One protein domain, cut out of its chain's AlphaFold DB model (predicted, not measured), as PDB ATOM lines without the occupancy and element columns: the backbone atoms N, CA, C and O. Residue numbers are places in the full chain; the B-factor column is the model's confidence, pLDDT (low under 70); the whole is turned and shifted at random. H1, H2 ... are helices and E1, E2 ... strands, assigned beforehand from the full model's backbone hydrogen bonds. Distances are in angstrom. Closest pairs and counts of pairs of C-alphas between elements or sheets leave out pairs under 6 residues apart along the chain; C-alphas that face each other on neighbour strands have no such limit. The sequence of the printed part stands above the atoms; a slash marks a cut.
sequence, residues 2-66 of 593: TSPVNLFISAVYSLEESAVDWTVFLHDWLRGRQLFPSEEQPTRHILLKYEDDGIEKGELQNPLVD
ATOM      1  N   THR A   2      51.637 -26.199 -42.365       66.75
ATOM      2  CA  THR A   2      51.247 -25.776 -41.015       66.75
ATOM      3  C   THR A   2      51.574 -26.905 -40.048       66.75
ATOM      4  O   THR A   2      51.123 -28.030 -40.254       66.75
ATOM      5  N   SER A   3      52.401 -26.625 -39.042       81.81
ATOM      6  CA  SER A   3      52.711 -27.591 -37.986       81.81
ATOM      7  C   SER A   3      51.439 -27.952 -37.208       81.81
ATOM      8  O   SER A   3      50.599 -27.070 -37.003       81.81
ATOM      9  N   PRO A   4      51.285 -29.213 -36.767       87.06
ATOM     10  CA  PRO A   4      50.163 -29.604 -35.925       87.06
ATOM     11  C   PRO A   4      50.194 -28.847 -34.592       87.06
ATOM     12  O   PRO A   4      51.255 -28.449 -34.101       87.06
ATOM     13  N   VAL A   5      49.014 -28.639 -34.010       91.38
ATOM     14  CA  VAL A   5      48.846 -27.939 -32.733       91.38
ATOM     15  C   VAL A   5      48.728 -28.977 -31.622       91.38
ATOM     16  O   VAL A   5      47.738 -29.698 -31.544       91.38
ATOM     17  N   ASN A   6      49.726 -29.061 -30.742       91.81
ATOM     18  CA  ASN A   6      49.751 -30.085 -29.687       91.81
ATOM     19  C   ASN A   6      48.977 -29.672 -28.424       91.81
ATOM     20  O   ASN A   6      48.494 -30.531 -27.692       91.81
ATOM     21  N   LEU A   7      48.875 -28.369 -28.153       94.94
ATOM     22  CA  LEU A   7      48.238 -27.825 -26.957       94.94
ATOM     23  C   LEU A   7      47.575 -26.487 -27.277       94.94
ATOM     24  O   LEU A   7      48.190 -25.619 -27.898       94.94
ATOM     25  N   PHE A   8      46.353 -26.317 -26.791       95.12
ATOM     26  CA  PHE A   8      45.632 -25.058 -26.779       95.12
ATOM     27  C   PHE A   8      45.356 -24.630 -25.338       95.12
ATOM     28  O   PHE A   8      44.953 -25.442 -24.504       95.12
ATOM     29  N   ILE A   9      45.584 -23.350 -25.046       96.44
ATOM     30  CA  ILE A   9      45.329 -22.760 -23.732       96.44
ATOM     31  C   ILE A   9      44.367 -21.593 -23.929       96.44
ATOM     32  O   ILE A   9      44.661 -20.686 -24.705       96.44
ATOM     33  N   SER A  10      43.222 -21.616 -23.252       95.06
ATOM     34  CA  SER A  10      42.167 -20.605 -23.417       95.06
ATOM     35  C   SER A  10      41.820 -19.952 -22.098       95.06
ATOM     36  O   SER A  10      41.569 -20.646 -21.120       95.06
ATOM     37  N   ALA A  11      41.731 -18.626 -22.075       94.94
ATOM     38  CA  ALA A  11      41.119 -17.922 -20.960       94.94
ATOM     39  C   ALA A  11      39.593 -17.975 -21.085       94.94
ATOM     40  O   ALA A  11      39.046 -17.490 -22.072       94.94
ATOM     41  N   VAL A  12      38.908 -18.524 -20.081       94.56
ATOM     42  CA  VAL A  12      37.445 -18.692 -20.078       94.56
ATOM     43  C   VAL A  12      36.735 -17.353 -20.297       94.56
ATOM     44  O   VAL A  12      35.822 -17.274 -21.107       94.56
ATOM     45  N   TYR A  13      37.221 -16.276 -19.675       91.19
ATOM     46  CA  TYR A  13      36.646 -14.930 -19.804       91.19
ATOM     47  C   TYR A  13      36.823 -14.281 -21.189       91.19
ATOM     48  O   TYR A  13      36.265 -13.217 -21.433       91.19
ATOM     49  N   SER A  14      37.637 -14.866 -22.073       91.56
ATOM     50  CA  SER A  14      37.835 -14.366 -23.444       91.56
ATOM     51  C   SER A  14      36.932 -15.043 -24.476       91.56
ATOM     52  O   SER A  14      37.000 -14.700 -25.653       91.56
ATOM     53  N   LEU A  15      36.123 -16.016 -24.051       90.00
ATOM     54  CA  LEU A  15      35.237 -16.776 -24.925       90.00
ATOM     55  C   LEU A  15      33.837 -16.155 -24.900       90.00
ATOM     56  O   LEU A  15      33.312 -15.844 -23.835       90.00
ATOM     57  N   GLU A  16      33.246 -15.967 -26.080       84.50
ATOM     58  CA  GLU A  16      31.868 -15.466 -26.221       84.50
ATOM     59  C   GLU A  16      30.825 -16.560 -25.930       84.50
ATOM     60  O   GLU A  16      29.699 -16.269 -25.531       84.50
ATOM     61  N   GLU A  17      31.215 -17.822 -26.109       87.25
ATOM     62  CA  GLU A  17      30.394 -19.013 -25.895       87.25
ATOM     63  C   GLU A  17      30.839 -19.776 -24.635       87.25
ATOM     64  O   GLU A  17      31.871 -19.483 -24.027       87.25
ATOM     65  N   SER A  18      30.079 -20.810 -24.260       91.12
ATOM     66  CA  SER A  18      30.495 -21.764 -23.227       91.12
ATOM     67  C   SER A  18      31.889 -22.315 -23.536       91.12
ATOM     68  O   SER A  18      32.150 -22.807 -24.634       91.12
ATOM     69  N   ALA A  19      32.790 -22.293 -22.550       92.44
ATOM     70  CA  ALA A  19      34.157 -22.784 -22.730       92.44
ATOM     71  C   ALA A  19      34.212 -24.265 -23.145       92.44
ATOM     72  O   ALA A  19      35.143 -24.688 -23.837       92.44
ATOM     73  N   VAL A  20      33.212 -25.050 -22.739       93.38
ATOM     74  CA  VAL A  20      33.075 -26.447 -23.151       93.38
ATOM     75  C   VAL A  20      32.691 -26.544 -24.624       93.38
ATOM     76  O   VAL A  20      33.352 -27.272 -25.364       93.38
ATOM     77  N   ASP A  21      31.687 -25.781 -25.058       93.88
ATOM     78  CA  ASP A  21      31.219 -25.789 -26.449       93.88
ATOM     79  C   ASP A  21      32.318 -25.288 -27.390       93.88
ATOM     80  O   ASP A  21      32.616 -25.930 -28.397       93.88
ATOM     81  N   TRP A  22      33.028 -24.232 -26.985       94.25
ATOM     82  CA  TRP A  22      34.213 -23.740 -27.680       94.25
ATOM     83  C   TRP A  22      35.308 -24.806 -27.803       94.25
ATOM     84  O   TRP A  22      35.919 -24.961 -28.861       94.25
ATOM     85  N   THR A  23      35.563 -25.567 -26.732       94.00
ATOM     86  CA  THR A  23      36.570 -26.638 -26.742       94.00
ATOM     87  C   THR A  23      36.193 -27.743 -27.729       94.00
ATOM     88  O   THR A  23      37.051 -28.198 -28.484       94.00
ATOM     89  N   VAL A  24      34.918 -28.144 -27.761       94.00
ATOM     90  CA  VAL A  24      34.399 -29.140 -28.712       94.00
ATOM     91  C   VAL A  24      34.512 -28.623 -30.145       94.00
ATOM     92  O   VAL A  24      35.099 -29.294 -30.993       94.00
ATOM     93  N   PHE A  25      34.033 -27.403 -30.399       94.62
ATOM     94  CA  PHE A  25      34.131 -26.758 -31.705       94.62
ATOM     95  C   PHE A  25      35.580 -26.701 -32.199       94.62
ATOM     96  O   PHE A  25      35.873 -27.106 -33.325       94.62
ATOM     97  N   LEU A  26      36.503 -26.231 -31.357       92.69
ATOM     98  CA  LEU A  26      37.907 -26.090 -31.724       92.69
ATOM     99  C   LEU A  26      38.563 -27.446 -31.999       92.69
ATOM    100  O   LEU A  26      39.338 -27.567 -32.948       92.69
ATOM    101  N   HIS A  27      38.255 -28.460 -31.190       92.00
ATOM    102  CA  HIS A  27      38.732 -29.825 -31.391       92.00
ATOM    103  C   HIS A  27      38.324 -30.353 -32.775       92.00
ATOM    104  O   HIS A  27      39.180 -30.765 -33.562       92.00
ATOM    105  N   ASP A  28      37.036 -30.259 -33.111       92.81
ATOM    106  CA  ASP A  28      36.506 -30.713 -34.398       92.81
ATOM    107  C   ASP A  28      37.048 -29.882 -35.571       92.81
ATOM    108  O   ASP A  28      37.392 -30.425 -36.627       92.81
ATOM    109  N   TRP A  29      37.204 -28.569 -35.378       93.44
ATOM    110  CA  TRP A  29      37.768 -27.665 -36.378       93.44
ATOM    111  C   TRP A  29      39.227 -28.008 -36.703       93.44
ATOM    112  O   TRP A  29      39.592 -28.125 -37.878       93.44
ATOM    113  N   LEU A  30      40.064 -28.217 -35.681       91.50
ATOM    114  CA  LEU A  30      41.467 -28.603 -35.851       91.50
ATOM    115  C   LEU A  30      41.583 -29.965 -36.543       91.50
ATOM    116  O   LEU A  30      42.420 -30.135 -37.439       91.50
ATOM    117  N   ARG A  31      40.720 -30.917 -36.170       89.44
ATOM    118  CA  ARG A  31      40.662 -32.247 -36.778       89.44
ATOM    119  C   ARG A  31      40.300 -32.167 -38.260       89.44
ATOM    120  O   ARG A  31      41.018 -32.713 -39.096       89.44
ATOM    121  N   GLY A  32      39.254 -31.416 -38.607       90.38
ATOM    122  CA  GLY A  32      38.816 -31.215 -39.994       90.38
ATOM    123  C   GLY A  32      39.844 -30.494 -40.876       90.38
ATOM    124  O   GLY A  32      39.853 -30.673 -42.094       90.38
ATOM    125  N   ARG A  33      40.744 -29.708 -40.273       90.25
ATOM    126  CA  ARG A  33      41.826 -28.979 -40.958       90.25
ATOM    127  C   ARG A  33      43.159 -29.730 -41.005       90.25
ATOM    128  O   ARG A  33      44.126 -29.164 -41.508       90.25
ATOM    129  N   GLN A  34      43.224 -30.969 -40.504       85.50
ATOM    130  CA  GLN A  34      44.468 -31.749 -40.387       85.50
ATOM    131  C   GLN A  34      45.557 -31.025 -39.569       85.50
ATOM    132  O   GLN A  34      46.750 -31.187 -39.813       85.50
ATOM    133  N   LEU A  35      45.143 -30.216 -38.589       86.81
ATOM    134  CA  LEU A  35      46.034 -29.581 -37.608       86.81
ATOM    135  C   LEU A  35      46.162 -30.417 -36.323       86.81
ATOM    136  O   LEU A  35      46.805 -29.992 -35.363       86.81
ATOM    137  N   PHE A  36      45.564 -31.608 -36.328       79.38
ATOM    138  CA  PHE A  36      45.677 -32.633 -35.299       79.38
ATOM    139  C   PHE A  36      47.008 -33.389 -35.411       79.38
ATOM    140  O   PHE A  36      47.329 -33.836 -36.514       79.38
ATOM    141  N   PRO A  37      47.762 -33.595 -34.312       81.12
ATOM    142  CA  PRO A  37      48.995 -34.380 -34.362       81.12
ATOM    143  C   PRO A  37      48.729 -35.847 -34.731       81.12
ATOM    144  O   PRO A  37      49.327 -36.362 -35.674       81.12
ATOM    145  N   SER A  38      47.817 -36.514 -34.014       85.50
ATOM    146  CA  SER A  38      47.270 -37.836 -34.350       85.50
ATOM    147  C   SER A  38      46.053 -38.161 -33.470       85.50
ATOM    148  O   SER A  38      45.772 -37.457 -32.504       85.50
ATOM    149  N   GLU A  39      45.335 -39.247 -33.767       84.00
ATOM    150  CA  GLU A  39      44.255 -39.754 -32.898       84.00
ATOM    151  C   GLU A  39      44.791 -40.326 -31.570       84.00
ATOM    152  O   GLU A  39      44.119 -40.272 -30.543       84.00
ATOM    153  N   GLU A  40      46.021 -40.851 -31.564       83.25
ATOM    154  CA  GLU A  40      46.679 -41.371 -30.355       83.25
ATOM    155  C   GLU A  40      47.231 -40.248 -29.461       83.25
ATOM    156  O   GLU A  40      47.354 -40.404 -28.242       83.25
ATOM    157  N   GLN A  41      47.555 -39.101 -30.063       83.56
ATOM    158  CA  GLN A  41      48.039 -37.891 -29.402       83.56
ATOM    159  C   GLN A  41      47.240 -36.677 -29.896       83.56
ATOM    160  O   GLN A  41      47.767 -35.853 -30.652       83.56
ATOM    161  N   PRO A  42      45.961 -36.563 -29.496       88.31
ATOM    162  CA  PRO A  42      45.120 -35.452 -29.913       88.31
ATOM    163  C   PRO A  42      45.630 -34.134 -29.323       88.31
ATOM    164  O   PRO A  42      46.339 -34.124 -28.309       88.31
ATOM    165  N   THR A  43      45.230 -33.017 -29.936       92.25
ATOM    166  CA  THR A  43      45.451 -31.687 -29.361       92.25
ATOM    167  C   THR A  43      44.888 -31.636 -27.942       92.25
ATOM    168  O   THR A  43      43.756 -32.051 -27.693       92.25
ATOM    169  N   ARG A  44      45.702 -31.143 -27.009       94.06
ATOM    170  CA  ARG A  44      45.354 -31.009 -25.593       94.06
ATOM    171  C   ARG A  44      44.717 -29.659 -25.321       94.06
ATOM    172  O   ARG A  44      45.073 -28.680 -25.976       94.06
ATOM    173  N   HIS A  45      43.839 -29.587 -24.328       95.56
ATOM    174  CA  HIS A  45      43.160 -28.337 -23.975       95.56
ATOM    175  C   HIS A  45      43.318 -28.016 -22.489       95.56
ATOM    176  O   HIS A  45      42.977 -28.825 -21.627       95.56
ATOM    177  N   ILE A  46      43.810 -26.813 -22.191       97.19
ATOM    178  CA  ILE A  46      43.877 -26.258 -20.836       97.19
ATOM    179  C   ILE A  46      43.024 -24.994 -20.785       97.19
ATOM    180  O   ILE A  46      43.169 -24.097 -21.618       97.19
ATOM    181  N   LEU A  47      42.166 -24.900 -19.775       97.12
ATOM    182  CA  LEU A  47      41.382 -23.700 -19.509       97.12
ATOM    183  C   LEU A  47      42.039 -22.868 -18.405       97.12
ATOM    184  O   LEU A  47      42.508 -23.406 -17.402       97.12
ATOM    185  N   LEU A  48      42.054 -21.550 -18.586       96.94
ATOM    186  CA  LEU A  48      42.485 -20.570 -17.598       96.94
ATOM    187  C   LEU A  48      41.281 -19.788 -17.082       96.94
ATOM    188  O   LEU A  48      40.465 -19.312 -17.869       96.94
ATOM    189  N   LYS A  49      41.183 -19.630 -15.767       95.06
ATOM    190  CA  LYS A  49      39.992 -19.087 -15.104       95.06
ATOM    191  C   LYS A  49      40.391 -18.175 -13.942       95.06
ATOM    192  O   LYS A  49      41.469 -18.365 -13.384       95.06
ATOM    193  N   TYR A  50      39.553 -17.219 -13.543       93.56
ATOM    194  CA  TYR A  50      39.718 -16.547 -12.244       93.56
ATOM    195  C   TYR A  50      38.975 -17.334 -11.154       93.56
ATOM    196  O   TYR A  50      37.976 -18.003 -11.428       93.56
ATOM    197  N   GLU A  51      39.448 -17.303  -9.906       87.94
ATOM    198  CA  GLU A  51      38.753 -18.017  -8.819       87.94
ATOM    199  C   GLU A  51      37.304 -17.517  -8.659       87.94
ATOM    200  O   GLU A  51      36.390 -18.342  -8.588       87.94
ATOM    201  N   ASP A  52      37.096 -16.200  -8.790       87.56
ATOM    202  CA  ASP A  52      35.841 -15.504  -8.469       87.56
ATOM    203  C   ASP A  52      35.007 -15.057  -9.691       87.56
ATOM    204  O   ASP A  52      34.157 -14.177  -9.572       87.56
ATOM    205  N   ASP A  53      35.207 -15.636 -10.880       87.38
ATOM    206  CA  ASP A  53      34.438 -15.247 -12.087       87.38
ATOM    207  C   ASP A  53      32.987 -15.773 -12.137       87.38
ATOM    208  O   ASP A  53      32.289 -15.579 -13.131       87.38
ATOM    209  N   GLY A  54      32.522 -16.436 -11.075       86.06
ATOM    210  CA  GLY A  54      31.150 -16.934 -10.948       86.06
ATOM    211  C   GLY A  54      30.849 -18.249 -11.674       86.06
ATOM    212  O   GLY A  54      29.771 -18.795 -11.465       86.06
ATOM    213  N   ILE A  55      31.778 -18.798 -12.466       87.25
ATOM    214  CA  ILE A  55      31.585 -20.082 -13.161       87.25
ATOM    215  C   ILE A  55      32.029 -21.230 -12.245       87.25
ATOM    216  O   ILE A  55      33.161 -21.244 -11.739       87.25
ATOM    217  N   GLU A  56      31.178 -22.235 -12.024       88.44
ATOM    218  CA  GLU A  56      31.578 -23.393 -11.225       88.44
ATOM    219  C   GLU A  56      32.557 -24.297 -11.990       88.44
ATOM    220  O   GLU A  56      32.391 -24.589 -13.171       88.44
ATOM    221  N   LYS A  57      33.551 -24.872 -11.292       89.75
ATOM    222  CA  LYS A  57      34.485 -25.858 -11.890       89.75
ATOM    223  C   LYS A  57      33.763 -27.040 -12.547       89.75
ATOM    224  O   LYS A  57      34.292 -27.650 -13.470       89.75
ATOM    225  N   GLY A  58      32.583 -27.392 -12.028       87.44
ATOM    226  CA  GLY A  58      31.762 -28.484 -12.543       87.44
ATOM    227  C   GLY A  58      31.238 -28.237 -13.955       87.44
ATOM    228  O   GLY A  58      31.128 -29.191 -14.716       87.44
ATOM    229  N   GLU A  59      30.985 -26.980 -14.319       89.56
ATOM    230  CA  GLU A  59      30.497 -26.591 -15.649       89.56
ATOM    231  C   GLU A  59      31.573 -26.743 -16.729       89.56
ATOM    232  O   GLU A  59      31.264 -26.887 -17.904       89.56
ATOM    233  N   LEU A  60      32.847 -26.772 -16.326       93.69
ATOM    234  CA  LEU A  60      34.000 -26.920 -17.214       93.69
ATOM    235  C   LEU A  60      34.452 -28.381 -17.377       93.69
ATOM    236  O   LEU A  60      35.510 -28.647 -17.951       93.69
ATOM    237  N   GLN A  61      33.682 -29.339 -16.854       92.00
ATOM    238  CA  GLN A  61      33.972 -30.764 -17.006       92.00
ATOM    239  C   GLN A  61      33.679 -31.228 -18.425       92.00
ATOM    240  O   GLN A  61      32.527 -31.317 -18.842       92.00
ATOM    241  N   ASN A  62      34.723 -31.614 -19.151       92.25
ATOM    242  CA  ASN A  62      34.572 -32.234 -20.458       92.25
ATOM    243  C   ASN A  62      35.741 -33.196 -20.723       92.25
ATOM    244  O   ASN A  62      36.876 -32.860 -20.393       92.25
ATOM    245  N   PRO A  63      35.514 -34.372 -21.340       89.94
ATOM    246  CA  PRO A  63      36.595 -35.298 -21.684       89.94
ATOM    247  C   PRO A  63      37.753 -34.671 -22.478       89.94
ATOM    248  O   PRO A  63      38.891 -35.119 -22.319       89.94
ATOM    249  N   LEU A  64      37.468 -33.647 -23.293       91.62
ATOM    250  CA  LEU A  64      38.439 -32.912 -24.107       91.62
ATOM    251  C   LEU A  64      39.236 -31.865 -23.323       91.62
ATOM    252  O   LEU A  64      40.283 -31.440 -23.797       91.62
ATOM    253  N   VAL A  65      38.775 -31.459 -22.136       94.69
ATOM    254  CA  VAL A  65      39.498 -30.523 -21.269       94.69
ATOM    255  C   VAL A  65      40.445 -31.318 -20.374       94.69
ATOM    256  O   VAL A  65      40.025 -32.082 -19.502       94.69
ATOM    257  N   ASP A  66      41.748 -31.144 -20.583       94.75
ATOM    258  CA  ASP A  66      42.777 -31.875 -19.849       94.75
ATOM    259  C   ASP A  66      43.082 -31.265 -18.481       94.75
ATOM    260  O   ASP A  66      43.366 -32.009 -17.537       94.75
TER     261      ASP A  66
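This is residues 2 to 66 of the 593 residues of an uncharacterized protein of Bdellovibrionales bacterium CG10_big_fil_rev_8_21_14_0_10_45_34 (UniProt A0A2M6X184). Two parallel strands, E1 and E2, lie side by side as a narrow, twisted ribbon, and the longer of the two helices, H1, runs lengthwise over one face of it. After E2 the printed part turns at residues 51 to 56 and folds back through the short helix H2, on the E2 side of the ribbon, to its last residue, Asp 66. The printed part has 65 residues, with two named strands and two named helices in the order E1, H1, E2, H2; the sheet has the order E1, E2 and is parallel, and the class is mixed, helices and strands, with 30 residues, under half, in named elements. The whole is compact, with a radius of gyration of the C-alphas of 12.3 A, and its outline is elongated, with spans of 37 by 21 by 15 A.

From the first printed residue, Thr 2, five residues lead to E1, residues 7 to 11. Its neighbour in the sheet is E2, residues 44 to 50. The two strands are parallel, with an angle of 19 degrees between their N-to-C directions. C-alphas 7 and 44 face each other at 4.5 A, and so do C-alphas 11 and 48, also at 4.5 A. Across this pair, N 8 and O 44 are within hydrogen-bond range at 2.8 A, and N 48 and O 10 at 2.7 A. Between the two strands in the chain comes H1, residues 19 to 32. E1, H1 and E2 form a strand-helix-strand unit, two parallel neighbour strands with a helix between them along the chain, and its crossover is right-handed. H1 and E1 are near each other, with 7 pairs of C-alphas within 10 A. H1 and E2 have 2 pairs of C-alphas within 8 A; the closest are those of Thr 23 and His 45, 7.3 A apart. The residues of H1 that come within 10 A of the sheet, between C-alphas, are 19 to 27. H2, residues 57 to 60, only just touches H1, with 3 pairs of C-alphas within 8 A, and H1 touches H2 with residues 19 to 20 alone. The closest C-alphas of the two helices are those of Val 20 and Leu 60, 6.0 A apart. E1 and H2 are apart. In H1 every O i to N i+4 pair is within hydrogen-bond range; H2 is too short for such a pair, and its one O i to N i+3 pair is within range.

E1 runs from Leu 7, whose C-alpha is at (48.238, -27.825, -26.957), to Ala 11, 13.6 A from first to last C-alpha. H1 runs from Ala 19, with C-alpha 19 at (34.157, -22.784, -22.730), to Gly 32, and its first and last C-alphas are 19.8 A apart. E2 runs from Arg 44 to Tyr 50 and measures 20.5 A from first to last C-alpha. H2 runs from Lys 57 to Leu 60, with C-alpha 60 at (34.000, -26.920, -17.214). Residues 61 to 66 follow it.

The two C-alphas farthest apart are those of Thr 2 and Asp 52, at 37.4 A; the first and last printed C-alphas, of Thr 2 and Asp 66, are 23.6 A apart. The printed part, residues 2 to 66 of a full chain of 593 residues, has no cut. The link from H1 to E2, with 11 residues between them, is long. The links from E1 to H1, with 7 residues, and from E2 to H2, with 6, are short. In this predicted model the mean pLDDT of the printed part is 90.4, and one printed residue, Thr 2, is under 70.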